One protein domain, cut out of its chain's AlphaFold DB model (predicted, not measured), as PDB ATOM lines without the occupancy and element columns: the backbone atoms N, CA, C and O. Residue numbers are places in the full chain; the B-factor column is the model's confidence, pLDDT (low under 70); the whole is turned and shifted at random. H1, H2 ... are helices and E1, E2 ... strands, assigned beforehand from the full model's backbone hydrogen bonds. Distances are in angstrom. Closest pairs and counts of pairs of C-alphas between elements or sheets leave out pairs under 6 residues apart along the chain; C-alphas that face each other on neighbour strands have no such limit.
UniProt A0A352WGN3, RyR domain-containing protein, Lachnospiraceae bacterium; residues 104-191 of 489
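This is residues 104 to 191 of the 489 residues of the protein "RyR domain-containing protein" of Lachnospiraceae bacterium (UniProt A0A352WGN3). Look for one twisted sheet of five short, parallel strands as the core, with one helix packed on each face: H1 on one face near the E2 edge, and H2 on the opposite face, over E4. A long loop, residues 171 to 186, swings out past the other edge, E5, and a second unnamed stretch, residues 126 to 139, joins E2 to E3. The printed part has 88 residues, with three named helices and five named strands in the order E1 H1 E2 E3 H2 H3 E4 E5; across the sheet the order is E2 E1 E3 E4 E5. The class is mixed, helices and strands, with under half of the residues, 41, in named elements. The whole is compact, with a radius of gyration of the C-alphas of 12.4 A and spans of 33 by 25 by 22 A.

Find C-alpha 104 at (-4.796, -32.629, -27.446), where E1, residues 104 to 106, begins. H1 follows at residues 110 to 117, 10.1 A long, then E2 at 123 to 125. E3 is residues 140 to 143, 10.0 A. At C-alpha 148, (2.077, -48.172, -21.095), H2 begins and runs 14.3 A to residue 157; H3 is residues 159 to 162. E4, residues 166 to 170, runs 13.2 A, and E5, residues 187 to 190, runs 10.1 A to C-alpha 190 at (8.939, -40.274, -24.080).

Begin with the sheet, only just strongly twisted, its C-alphas up to 4.2 A off the best plane. Between E1 and E3 find N 106 and O 142, 2.8 A apart; between E2 and E1, N 105 and O 124, 3.0 A; between E3 and E4, N 141 and O 166, 2.8 A; between E4 and E5, N 188 and O 167, 2.8 A, each within hydrogen-bond range. H1 is on the sheet at a height of 8.7 A, over E2 and, only just, with 3 C-alphas, over E1; its closest C-alphas to E2 are Thr 117 and Ser 123, 5.4 A. H2 is on the opposite face at a height of 8.9 A, over E4, along the strands at 5 degrees on the local plane; the closest C-alphas are Asn 151 and Leu 169, 6.6 A. This makes three layers, helices on both faces of a sheet. E1, H1, E2 and E3, H2 H3, E4 are strand-helix-strand units, two parallel neighbour strands with helices between, each with a right-handed crossover. H3 is only just not on the sheet, with 4 pairs of C-alphas within 10 A, and is close but not clearly touching H2, C-alphas of Tyr 155 and Leu 162 being closest at 7.9 A. In H1 and H2 every O i to N i+4 pair is within hydrogen-bond range; H3 is too short for one.

The C-alphas farthest apart are those of Arg 121 and Leu 178, 34.0 A. The printed part has no cut; the links E2 to E3 and E4 to E5 are long. Mean pLDDT of the printed part is 90.6, and no printed residue is under 70.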
ATOM      1  N   ALA A 104      -3.826 -31.876 -28.240       94.88
ATOM      2  CA  ALA A 104      -4.796 -32.629 -27.446       94.88
ATOM      3  C   ALA A 104      -4.083 -33.549 -26.445       94.88
ATOM      4  O   ALA A 104      -3.179 -34.294 -26.826       94.88
ATOM      5  N   VAL A 105      -4.500 -33.507 -25.178       95.94
ATOM      6  CA  VAL A 105      -3.843 -34.226 -24.075       95.94
ATOM      7  C   VAL A 105      -4.756 -35.302 -23.492       95.94
ATOM      8  O   VAL A 105      -5.848 -34.987 -23.027       95.94
ATOM      9  N   TYR A 106      -4.289 -36.551 -23.465       96.06
ATOM     10  CA  TYR A 106      -5.018 -37.724 -22.977       96.06
ATOM     11  C   TYR A 106      -4.235 -38.370 -21.830       96.06
ATOM     12  O   TYR A 106      -3.109 -38.823 -22.029       96.06
ATOM     13  N   THR A 107      -4.812 -38.388 -20.631       95.50
ATOM     14  CA  THR A 107      -4.175 -38.925 -19.420       95.50
ATOM     15  C   THR A 107      -5.224 -39.218 -18.349       95.50
ATOM     16  O   THR A 107      -6.300 -38.617 -18.354       95.50
ATOM     17  N   ASP A 108      -4.913 -40.132 -17.434       93.38
ATOM     18  CA  ASP A 108      -5.643 -40.382 -16.186       93.38
ATOM     19  C   ASP A 108      -5.110 -39.561 -15.002       93.38
ATOM     20  O   ASP A 108      -5.768 -39.490 -13.962       93.38
ATOM     21  N   ASN A 109      -3.974 -38.878 -15.170       92.19
ATOM     22  CA  ASN A 109      -3.365 -38.056 -14.138       92.19
ATOM     23  C   ASN A 109      -3.694 -36.565 -14.334       92.19
ATOM     24  O   ASN A 109      -3.264 -35.894 -15.276       92.19
ATOM     25  N   GLU A 110      -4.472 -36.019 -13.403       89.62
ATOM     26  CA  GLU A 110      -4.940 -34.634 -13.455       89.62
ATOM     27  C   GLU A 110      -3.811 -33.601 -13.317       89.62
ATOM     28  O   GLU A 110      -3.904 -32.523 -13.912       89.62
ATOM     29  N   ASP A 111      -2.761 -33.904 -12.556       89.00
ATOM     30  CA  ASP A 111      -1.638 -32.987 -12.363       89.00
ATOM     31  C   ASP A 111      -0.781 -32.917 -13.631       89.00
ATOM     32  O   ASP A 111      -0.431 -31.818 -14.068       89.00
ATOM     33  N   MET A 112      -0.560 -34.052 -14.309       91.69
ATOM     34  CA  MET A 112       0.060 -34.084 -15.642       91.69
ATOM     35  C   MET A 112      -0.784 -33.334 -16.679       91.69
ATOM     36  O   MET A 112      -0.263 -32.554 -17.480       91.69
ATOM     37  N   ARG A 113      -2.111 -33.511 -16.642       93.06
ATOM     38  CA  ARG A 113      -3.037 -32.794 -17.526       93.06
ATOM     39  C   ARG A 113      -2.915 -31.282 -17.353       93.06
ATOM     40  O   ARG A 113      -2.824 -30.560 -18.346       93.06
ATOM     41  N   ARG A 114      -2.920 -30.793 -16.110       90.12
ATOM     42  CA  ARG A 114      -2.803 -29.360 -15.783       90.12
ATOM     43  C   ARG A 114      -1.431 -28.802 -16.130       90.12
ATOM     44  O   ARG A 114      -1.362 -27.734 -16.726       90.12
ATOM     45  N   ALA A 115      -0.364 -29.555 -15.860       90.19
ATOM     46  CA  ALA A 115       1.004 -29.175 -16.212       90.19
ATOM     47  C   ALA A 115       1.174 -28.834 -17.702       90.19
ATOM     48  O   ALA A 115       1.972 -27.966 -18.043       90.19
ATOM     49  N   ILE A 116       0.399 -29.475 -18.584       92.12
ATOM     50  CA  ILE A 116       0.378 -29.133 -20.010       92.12
ATOM     51  C   ILE A 116      -0.691 -28.081 -20.310       92.12
ATOM     52  O   ILE A 116      -0.382 -27.052 -20.911       92.12
ATOM     53  N   THR A 117      -1.942 -28.316 -19.901       89.56
ATOM     54  CA  THR A 117      -3.086 -27.483 -20.319       89.56
ATOM     55  C   THR A 117      -3.055 -26.046 -19.804       89.56
ATOM     56  O   THR A 117      -3.565 -25.156 -20.481       89.56
ATOM     57  N   ASP A 118      -2.382 -25.793 -18.681       87.94
ATOM     58  CA  ASP A 118      -2.239 -24.448 -18.120       87.94
ATOM     59  C   ASP A 118      -1.086 -23.651 -18.769       87.94
ATOM     60  O   ASP A 118      -1.042 -22.423 -18.665       87.94
ATOM     61  N   HIS A 119      -0.145 -24.321 -19.451       86.06
ATOM     62  CA  HIS A 119       1.095 -23.710 -19.968       86.06
ATOM     63  C   HIS A 119       1.202 -23.733 -21.493       86.06
ATOM     64  O   HIS A 119       1.840 -22.864 -22.092       86.06
ATOM     65  N   PHE A 120       0.571 -24.700 -22.158       88.12
ATOM     66  CA  PHE A 120       0.582 -24.804 -23.611       88.12
ATOM     67  C   PHE A 120      -0.603 -24.015 -24.172       88.12
ATOM     68  O   PHE A 120      -1.752 -24.441 -24.090       88.12
ATOM     69  N   ARG A 121      -0.302 -22.874 -24.804       85.75
ATOM     70  CA  ARG A 121      -1.279 -21.879 -25.284       85.75
ATOM     71  C   ARG A 121      -2.511 -22.439 -26.015       85.75
ATOM     72  O   ARG A 121      -3.611 -21.963 -25.765       85.75
ATOM     73  N   HIS A 122      -2.330 -23.393 -26.927       90.00
ATOM     74  CA  HIS A 122      -3.413 -23.981 -27.730       90.00
ATOM     75  C   HIS A 122      -3.610 -25.468 -27.413       90.00
ATOM     76  O   HIS A 122      -3.853 -26.283 -28.303       90.00
ATOM     77  N   SER A 123      -3.461 -25.832 -26.140       91.38
ATOM     78  CA  SER A 123      -3.713 -27.190 -25.672       91.38
ATOM     79  C   SER A 123      -5.058 -27.324 -24.972       91.38
ATOM     80  O   SER A 123      -5.636 -26.344 -24.505       91.38
ATOM     81  N   TYR A 124      -5.580 -28.545 -24.937       89.94
ATOM     82  CA  TYR A 124      -6.843 -28.855 -24.281       89.94
ATOM     83  C   TYR A 124      -6.917 -30.347 -23.912       89.94
ATOM     84  O   TYR A 124      -6.228 -31.174 -24.523       89.94
ATOM     85  N   PRO A 125      -7.741 -30.718 -22.915       91.44
ATOM     86  CA  PRO A 125      -7.959 -32.118 -22.569       91.44
ATOM     87  C   PRO A 125      -8.739 -32.833 -23.678       91.44
ATOM     88  O   PRO A 125      -9.760 -32.332 -24.146       91.44
ATOM     89  N   GLY A 126      -8.250 -33.993 -24.099       90.19
ATOM     90  CA  GLY A 126      -8.915 -34.867 -25.055       90.19
ATOM     91  C   GLY A 126      -9.590 -36.052 -24.368       90.19
ATOM     92  O   GLY A 126      -9.153 -36.505 -23.313       90.19
ATOM     93  N   ASP A 127     -10.645 -36.569 -24.994       88.00
ATOM     94  CA  ASP A 127     -11.403 -37.721 -24.506       88.00
ATOM     95  C   ASP A 127     -11.197 -38.926 -25.437       88.00
ATOM     96  O   ASP A 127     -11.491 -38.873 -26.634       88.00
ATOM     97  N   THR A 128     -10.669 -40.020 -24.885       87.81
ATOM     98  CA  THR A 128     -10.407 -41.262 -25.626       87.81
ATOM     99  C   THR A 128     -11.639 -42.144 -25.812       87.81
ATOM    100  O   THR A 128     -11.574 -43.098 -26.587       87.81
ATOM    101  N   GLU A 129     -12.725 -41.883 -25.086       86.62
ATOM    102  CA  GLU A 129     -13.955 -42.686 -25.084       86.62
ATOM    103  C   GLU A 129     -15.073 -42.053 -25.917       86.62
ATOM    104  O   GLU A 129     -15.986 -42.752 -26.359       86.62
ATOM    105  N   ARG A 130     -14.973 -40.751 -26.215       82.06
ATOM    106  CA  ARG A 130     -15.953 -40.009 -27.022       82.06
ATOM    107  C   ARG A 130     -16.263 -40.665 -28.368       82.06
ATOM    108  O   ARG A 130     -17.410 -40.656 -28.812       82.06
ATOM    109  N   HIS A 131     -15.245 -41.215 -29.027       84.69
ATOM    110  CA  HIS A 131     -15.398 -42.003 -30.246       84.69
ATOM    111  C   HIS A 131     -14.454 -43.203 -30.223       84.69
ATOM    112  O   HIS A 131     -13.283 -43.087 -29.875       84.69
ATOM    113  N   GLN A 132     -14.942 -44.351 -30.690       83.25
ATOM    114  CA  GLN A 132     -14.197 -45.610 -30.627       83.25
ATOM    115  C   GLN A 132     -12.872 -45.591 -31.415       83.25
ATOM    116  O   GLN A 132     -11.885 -46.150 -30.950       83.25
ATOM    117  N   TYR A 133     -12.832 -44.945 -32.586       89.00
ATOM    118  CA  TYR A 133     -11.682 -44.977 -33.512       89.00
ATOM    119  C   TYR A 133     -11.147 -43.587 -33.881       89.00
ATOM    120  O   TYR A 133     -10.406 -43.434 -34.852       89.00
ATOM    121  N   ARG A 134     -11.586 -42.541 -33.174       89.50
ATOM    122  CA  ARG A 134     -11.224 -41.157 -33.493       89.50
ATOM    123  C   ARG A 134     -10.894 -40.392 -32.229       89.50
ATOM    124  O   ARG A 134     -11.679 -40.384 -31.289       89.50
ATOM    125  N   LEU A 135      -9.752 -39.724 -32.258       92.44
ATOM    126  CA  LEU A 135      -9.360 -38.745 -31.262       92.44
ATOM    127  C   LEU A 135      -9.707 -37.333 -31.750       92.44
ATOM    128  O   LEU A 135     -10.275 -37.139 -32.831       92.44
ATOM    129  N   GLU A 136      -9.393 -36.340 -30.924       90.56
ATOM    130  CA  GLU A 136      -9.717 -34.944 -31.199       90.56
ATOM    131  C   GLU A 136      -8.984 -34.408 -32.437       90.56
ATOM    132  O   GLU A 136      -7.980 -34.953 -32.893       90.56
ATOM    133  N   ASN A 137      -9.486 -33.325 -33.029       88.62
ATOM    134  CA  ASN A 137      -8.945 -32.786 -34.278       88.62
ATOM    135  C   ASN A 137      -7.737 -31.840 -34.080       88.62
ATOM    136  O   ASN A 137      -7.740 -30.739 -34.628       88.62
ATOM    137  N   ALA A 138      -6.731 -32.269 -33.312       91.56
ATOM    138  CA  ALA A 138      -5.495 -31.524 -33.049       91.56
ATOM    139  C   ALA A 138      -4.360 -31.879 -34.026       91.56
ATOM    140  O   ALA A 138      -4.388 -32.924 -34.676       91.56
ATOM    141  N   LYS A 139      -3.343 -31.014 -34.126       92.25
ATOM    142  CA  LYS A 139      -2.098 -31.300 -34.862       92.25
ATOM    143  C   LYS A 139      -1.138 -32.183 -34.070       92.25
ATOM    144  O   LYS A 139      -0.526 -33.074 -34.654       92.25
ATOM    145  N   ASP A 140      -1.072 -31.960 -32.764       94.31
ATOM    146  CA  ASP A 140      -0.262 -32.720 -31.822       94.31
ATOM    147  C   ASP A 140      -1.161 -33.478 -30.836       94.31
ATOM    148  O   ASP A 140      -2.170 -32.959 -30.350       94.31
ATOM    149  N   HIS A 141      -0.781 -34.706 -30.506       96.12
ATOM    150  CA  HIS A 141      -1.479 -35.564 -29.556       96.12
ATOM    151  C   HIS A 141      -0.500 -36.051 -28.492       96.12
ATOM    152  O   HIS A 141       0.524 -36.628 -28.835       96.12
ATOM    153  N   ILE A 142      -0.812 -35.847 -27.215       96.50
ATOM    154  CA  ILE A 142      -0.013 -36.348 -26.089       96.50
ATOM    155  C   ILE A 142      -0.837 -37.405 -25.366       96.50
ATOM    156  O   ILE A 142      -1.867 -37.079 -24.781       96.50
ATOM    157  N   ILE A 143      -0.407 -38.662 -25.429       96.94
ATOM    158  CA  ILE A 143      -1.075 -39.808 -24.806       96.94
ATOM    159  C   ILE A 143      -0.165 -40.315 -23.686       96.94
ATOM    160  O   ILE A 143       0.925 -40.823 -23.954       96.94
ATOM    161  N   MET A 144      -0.593 -40.131 -22.437       96.12
ATOM    162  CA  MET A 144       0.233 -40.369 -21.250       96.12
ATOM    163  C   MET A 144      -0.576 -40.878 -20.056       96.12
ATOM    164  O   MET A 144      -0.715 -40.218 -19.029       96.12
ATOM    165  N   PHE A 145      -1.145 -42.063 -20.209       95.69
ATOM    166  CA  PHE A 145      -1.702 -42.829 -19.099       95.69
ATOM    167  C   PHE A 145      -0.584 -43.550 -18.344       95.69
ATOM    168  O   PHE A 145       0.436 -43.890 -18.945       95.69
ATOM    169  N   GLU A 146      -0.784 -43.800 -17.050       92.50
ATOM    170  CA  GLU A 146       0.196 -44.512 -16.209       92.50
ATOM    171  C   GLU A 146       0.514 -45.927 -16.728       92.50
ATOM    172  O   GLU A 146       1.633 -46.412 -16.567       92.50
ATOM    173  N   ASP A 147      -0.451 -46.565 -17.398       94.25
ATOM    174  CA  ASP A 147      -0.281 -47.855 -18.067       94.25
ATOM    175  C   ASP A 147       0.200 -47.694 -19.524       94.25
ATOM    176  O   ASP A 147      -0.545 -47.272 -20.419       94.25
ATOM    177  N   ASP A 148       1.444 -48.111 -19.773       94.50
ATOM    178  CA  ASP A 148       2.077 -48.172 -21.095       94.50
ATOM    179  C   ASP A 148       1.235 -48.944 -22.130       94.50
ATOM    180  O   ASP A 148       1.164 -48.556 -23.303       94.50
ATOM    181  N   MET A 149       0.569 -50.033 -21.729       94.50
ATOM    182  CA  MET A 149      -0.224 -50.848 -22.654       94.50
ATOM    183  C   MET A 149      -1.473 -50.109 -23.114       94.50
ATOM    184  O   MET A 149      -1.778 -50.109 -24.309       94.50
ATOM    185  N   LYS A 150      -2.137 -49.396 -22.205       95.31
ATOM    186  CA  LYS A 150      -3.266 -48.523 -22.540       95.31
ATOM    187  C   LYS A 150      -2.857 -47.440 -23.539       95.31
ATOM    188  O   LYS A 150      -3.581 -47.199 -24.509       95.31
ATOM    189  N   ASN A 151      -1.679 -46.836 -23.363       96.12
ATOM    190  CA  ASN A 151      -1.131 -45.863 -24.315       96.12
ATOM    191  C   ASN A 151      -1.009 -46.477 -25.721       96.12
ATOM    192  O   ASN A 151      -1.529 -45.931 -26.702       96.12
ATOM    193  N   LEU A 152      -0.382 -47.653 -25.819       94.88
ATOM    194  CA  LEU A 152      -0.198 -48.373 -27.083       94.88
ATOM    195  C   LEU A 152      -1.524 -48.794 -27.728       94.88
ATOM    196  O   LEU A 152      -1.664 -48.707 -28.952       94.88
ATOM    197  N   GLU A 153      -2.493 -49.251 -26.939       95.38
ATOM    198  CA  GLU A 153      -3.824 -49.633 -27.415       95.38
ATOM    199  C   GLU A 153      -4.564 -48.449 -28.035       95.38
ATOM    200  O   GLU A 153      -5.096 -48.574 -29.142       95.38
ATOM    201  N   ILE A 154      -4.552 -47.286 -27.375       95.56
ATOM    202  CA  ILE A 154      -5.178 -46.062 -27.890       95.56
ATOM    203  C   ILE A 154      -4.532 -45.650 -29.216       95.56
ATOM    204  O   ILE A 154      -5.248 -45.396 -30.189       95.56
ATOM    205  N   TYR A 155      -3.196 -45.625 -29.283       95.31
ATOM    206  CA  TYR A 155      -2.489 -45.280 -30.517       95.31
ATOM    207  C   TYR A 155      -2.831 -46.251 -31.654       95.31
ATOM    208  O   TYR A 155      -3.215 -45.817 -32.740       95.31
ATOM    209  N   LYS A 156      -2.761 -47.568 -31.408       94.19
ATOM    210  CA  LYS A 156      -3.080 -48.587 -32.421       94.19
ATOM    211  C   LYS A 156      -4.521 -48.473 -32.908       94.19
ATOM    212  O   LYS A 156      -4.758 -48.520 -34.114       94.19
ATOM    213  N   ARG A 157      -5.471 -48.293 -31.988       95.12
ATOM    214  CA  ARG A 157      -6.903 -48.160 -32.287       95.12
ATOM    215  C   ARG A 157      -7.210 -46.932 -33.146       95.12
ATOM    216  O   ARG A 157      -8.096 -46.997 -33.992       95.12
ATOM    217  N   CYS A 158      -6.482 -45.835 -32.944       94.75
ATOM    218  CA  CYS A 158      -6.715 -44.555 -33.616       94.75
ATOM    219  C   CYS A 158      -5.671 -44.231 -34.703       94.75
ATOM    220  O   CYS A 158      -5.632 -43.101 -35.187       94.75
ATOM    221  N   ARG A 159      -4.839 -45.199 -35.118       93.19
ATOM    222  CA  ARG A 159      -3.689 -44.978 -36.015       93.19
ATOM    223  C   ARG A 159      -4.060 -44.292 -37.330       93.19
ATOM    224  O   ARG A 159      -3.377 -43.367 -37.753       93.19
ATOM    225  N   GLU A 160      -5.161 -44.702 -37.959       92.50
ATOM    226  CA  GLU A 160      -5.633 -44.081 -39.207       92.50
ATOM    227  C   GLU A 160      -6.031 -42.612 -39.007       92.50
ATOM    228  O   GLU A 160      -5.716 -41.759 -39.834       92.50
ATOM    229  N   ASN A 161      -6.685 -42.299 -37.885       93.00
ATOM    230  CA  ASN A 161      -7.089 -40.939 -37.533       93.00
ATOM    231  C   ASN A 161      -5.889 -40.035 -37.197       93.00
ATOM    232  O   ASN A 161      -5.950 -38.830 -37.441       93.00
ATOM    233  N   LEU A 162      -4.817 -40.623 -36.665       94.00
ATOM    234  CA  LEU A 162      -3.582 -39.938 -36.289       94.00
ATOM    235  C   LEU A 162      -2.575 -39.797 -37.441       94.00
ATOM    236  O   LEU A 162      -1.549 -39.145 -37.272       94.00
ATOM    237  N   SER A 163      -2.862 -40.359 -38.616       91.94
ATOM    238  CA  SER A 163      -1.956 -40.310 -39.764       91.94
ATOM    239  C   SER A 163      -1.589 -38.868 -40.148       91.94
ATOM    240  O   SER A 163      -2.462 -38.023 -40.362       91.94
ATOM    241  N   GLY A 164      -0.284 -38.589 -40.224       89.19
ATOM    242  CA  GLY A 164       0.267 -37.264 -40.535       89.19
ATOM    243  C   GLY A 164       0.177 -36.237 -39.400       89.19
ATOM    244  O   GLY A 164       0.372 -35.047 -39.651       89.19
ATOM    245  N   ARG A 165      -0.144 -36.669 -38.176       92.81
ATOM    246  CA  ARG A 165      -0.153 -35.845 -36.958       92.81
ATOM    247  C   ARG A 165       0.981 -36.266 -36.039       92.81
ATOM    248  O   ARG A 165       1.340 -37.439 -36.032       92.81
ATOM    249  N   ASN A 166       1.492 -35.342 -35.230       93.19
ATOM    250  CA  ASN A 166       2.503 -35.702 -34.239       93.19
ATOM    251  C   ASN A 166       1.832 -36.363 -33.038       93.19
ATOM    252  O   ASN A 166       0.857 -35.844 -32.488       93.19
ATOM    253  N   VAL A 167       2.373 -37.498 -32.617       94.44
ATOM    254  CA  VAL A 167       1.898 -38.263 -31.471       94.44
ATOM    255  C   VAL A 167       3.057 -38.457 -30.508       94.44
ATOM    256  O   VAL A 167       4.038 -39.106 -30.843       94.44
ATOM    257  N   TYR A 168       2.919 -37.924 -29.303       94.31
ATOM    258  CA  TYR A 168       3.841 -38.105 -28.191       94.31
ATOM    259  C   TYR A 168       3.235 -39.140 -27.245       94.31
ATOM    260  O   TYR A 168       2.202 -38.888 -26.621       94.31
ATOM    261  N   LEU A 169       3.850 -40.316 -27.174       94.31
ATOM    262  CA  LEU A 169       3.363 -41.465 -26.425       94.31
ATOM    263  C   LEU A 169       4.267 -41.732 -25.219       94.31
ATOM    264  O   LEU A 169       5.461 -41.987 -25.390       94.31
ATOM    265  N   MET A 170       3.703 -41.694 -24.013       94.88
ATOM    266  CA  MET A 170       4.449 -42.021 -22.799       94.88
ATOM    267  C   MET A 170       4.634 -43.532 -22.672       94.88
ATOM    268  O   MET A 170       3.661 -44.281 -22.791       94.88
ATOM    269  N   LEU A 171       5.863 -43.965 -22.398       93.69
ATOM    270  CA  LEU A 171       6.194 -45.339 -22.031       93.69
ATOM    271  C   LEU A 171       7.216 -45.315 -20.890       93.69
ATOM    272  O   LEU A 171       8.392 -45.021 -21.106       93.69
ATOM    273  N   ASN A 172       6.756 -45.582 -19.670       93.12
ATOM    274  CA  ASN A 172       7.584 -45.513 -18.467       93.12
ATOM    275  C   ASN A 172       8.234 -46.855 -18.108       93.12
ATOM    276  O   ASN A 172       9.314 -46.862 -17.526       93.12
ATOM    277  N   ASN A 173       7.607 -47.972 -18.489       89.62
ATOM    278  CA  ASN A 173       8.054 -49.333 -18.171       89.62
ATOM    279  C   ASN A 173       8.753 -50.023 -19.355       89.62
ATOM    280  O   ASN A 173       9.179 -51.174 -19.255       89.62
ATOM    281  N   THR A 174       8.850 -49.340 -20.495       86.19
ATOM    282  CA  THR A 174       9.504 -49.849 -21.702       86.19
ATOM    283  C   THR A 174      10.817 -49.115 -21.929       86.19
ATOM    284  O   THR A 174      10.816 -47.894 -22.070       86.19
ATOM    285  N   ASP A 175      11.928 -49.849 -22.038       83.94
ATOM    286  CA  ASP A 175      13.219 -49.254 -22.397       83.94
ATOM    287  C   ASP A 175      13.176 -48.731 -23.850       83.94
ATOM    288  O   ASP A 175      13.011 -49.530 -24.787       83.94
ATOM    289  N   PRO A 176      13.325 -47.409 -24.076       79.69
ATOM    290  CA  PRO A 176      13.285 -46.830 -25.414       79.69
ATOM    291  C   PRO A 176      14.386 -47.363 -26.333       79.69
ATOM    292  O   PRO A 176      14.205 -47.375 -27.553       79.69
ATOM    293  N   PHE A 177      15.496 -47.866 -25.792       82.38
ATOM    294  CA  PHE A 177      16.596 -48.394 -26.597       82.38
ATOM    295  C   PHE A 177      16.296 -49.773 -27.197       82.38
ATOM    296  O   PHE A 177      16.919 -50.162 -28.184       82.38
ATOM    297  N   LEU A 178      15.296 -50.490 -26.675       85.31
ATOM    298  CA  LEU A 178      14.838 -51.773 -27.224       85.31
ATOM    299  C   LEU A 178      13.763 -51.614 -28.308       85.31
ATOM    300  O   LEU A 178      13.308 -52.602 -28.893       85.31
ATOM    301  N   MET A 179      13.335 -50.381 -28.586       83.81
ATOM    302  CA  MET A 179      12.291 -50.121 -29.566       83.81
ATOM    303  C   MET A 179      12.801 -50.348 -30.988       83.81
ATOM    304  O   MET A 179      13.848 -49.849 -31.405       83.81
ATOM    305  N   LYS A 180      12.008 -51.087 -31.765       85.06
ATOM    306  CA  LYS A 180      12.239 -51.240 -33.202       85.06
ATOM    307  C   LYS A 180      12.055 -49.898 -33.906       85.06
ATOM    308  O   LYS A 180      11.361 -49.012 -33.405       85.06
ATOM    309  N   LYS A 181      12.621 -49.790 -35.108       83.00
ATOM    310  CA  LYS A 181      12.295 -48.709 -36.041       83.00
ATOM    311  C   LYS A 181      10.771 -48.556 -36.138       83.00
ATOM    312  O   LYS A 181      10.056 -49.544 -36.316       83.00
ATOM    313  N   THR A 182      10.292 -47.323 -36.012       79.12
ATOM    314  CA  THR A 182       8.881 -46.996 -36.208       79.12
ATOM    315  C   THR A 182       8.604 -46.765 -37.687       79.12
ATOM    316  O   THR A 182       9.369 -46.095 -38.378       79.12
ATOM    317  N   ASP A 183       7.479 -47.287 -38.175       80.06
ATOM    318  CA  ASP A 183       7.009 -46.980 -39.534       80.06
ATOM    319  C   ASP A 183       6.410 -45.566 -39.631       80.06
ATOM    320  O   ASP A 183       6.227 -45.036 -40.724       80.06
ATOM    321  N   ASP A 184       6.059 -44.973 -38.487       84.19
ATOM    322  CA  ASP A 184       5.482 -43.636 -38.387       84.19
ATOM    323  C   ASP A 184       6.554 -42.638 -37.912       84.19
ATOM    324  O   ASP A 184       7.007 -42.737 -36.765       84.19
ATOM    325  N   PRO A 185       6.981 -41.687 -38.765       81.56
ATOM    326  CA  PRO A 185       7.972 -40.681 -38.396       81.56
ATOM    327  C   PRO A 185       7.421 -39.614 -37.440       81.56
ATOM    328  O   PRO A 185       8.215 -38.886 -36.850       81.56
ATOM    329  N   ASN A 186       6.095 -39.518 -37.285       87.88
ATOM    330  CA  ASN A 186       5.449 -38.554 -36.391       87.88
ATOM    331  C   ASN A 186       5.084 -39.176 -35.030       87.88
ATOM    332  O   ASN A 186       4.448 -38.523 -34.205       87.88
ATOM    333  N   LEU A 187       5.454 -40.440 -34.793       89.19
ATOM    334  CA  LEU A 187       5.326 -41.088 -33.492       89.19
ATOM    335  C   LEU A 187       6.612 -40.887 -32.688       89.19
ATOM    336  O   LEU A 187       7.690 -41.349 -33.068       89.19
ATOM    337  N   HIS A 188       6.475 -40.241 -31.540       88.31
ATOM    338  CA  HIS A 188       7.550 -39.920 -30.618       88.31
ATOM    339  C   HIS A 188       7.266 -40.572 -29.270       88.31
ATOM    340  O   HIS A 188       6.210 -40.357 -28.684       88.31
ATOM    341  N   PHE A 189       8.212 -41.351 -28.757       89.25
ATOM    342  CA  PHE A 189       8.112 -41.909 -27.412       89.25
ATOM    343  C   PHE A 189       8.820 -41.006 -26.408       89.25
ATOM    344  O   PHE A 189       9.861 -40.415 -26.714       89.25
ATOM    345  N   PHE A 190       8.275 -40.927 -25.199       90.81
ATOM    346  CA  PHE A 190       8.939 -40.274 -24.080       90.81
ATOM    347  C   PHE A 190       8.733 -41.056 -22.783       90.81
ATOM    348  O   PHE A 190       7.761 -41.790 -22.629       90.81
ATOM    349  N   ASN A 191       9.664 -40.874 -21.850       92.19
ATOM    350  CA  ASN A 191       9.641 -41.465 -20.521       92.19
ATOM    351  C   ASN A 191       9.814 -40.332 -19.505       92.19
ATOM    352  O   ASN A 191      10.744 -39.525 -19.624       92.19
TER     353      ASN A 191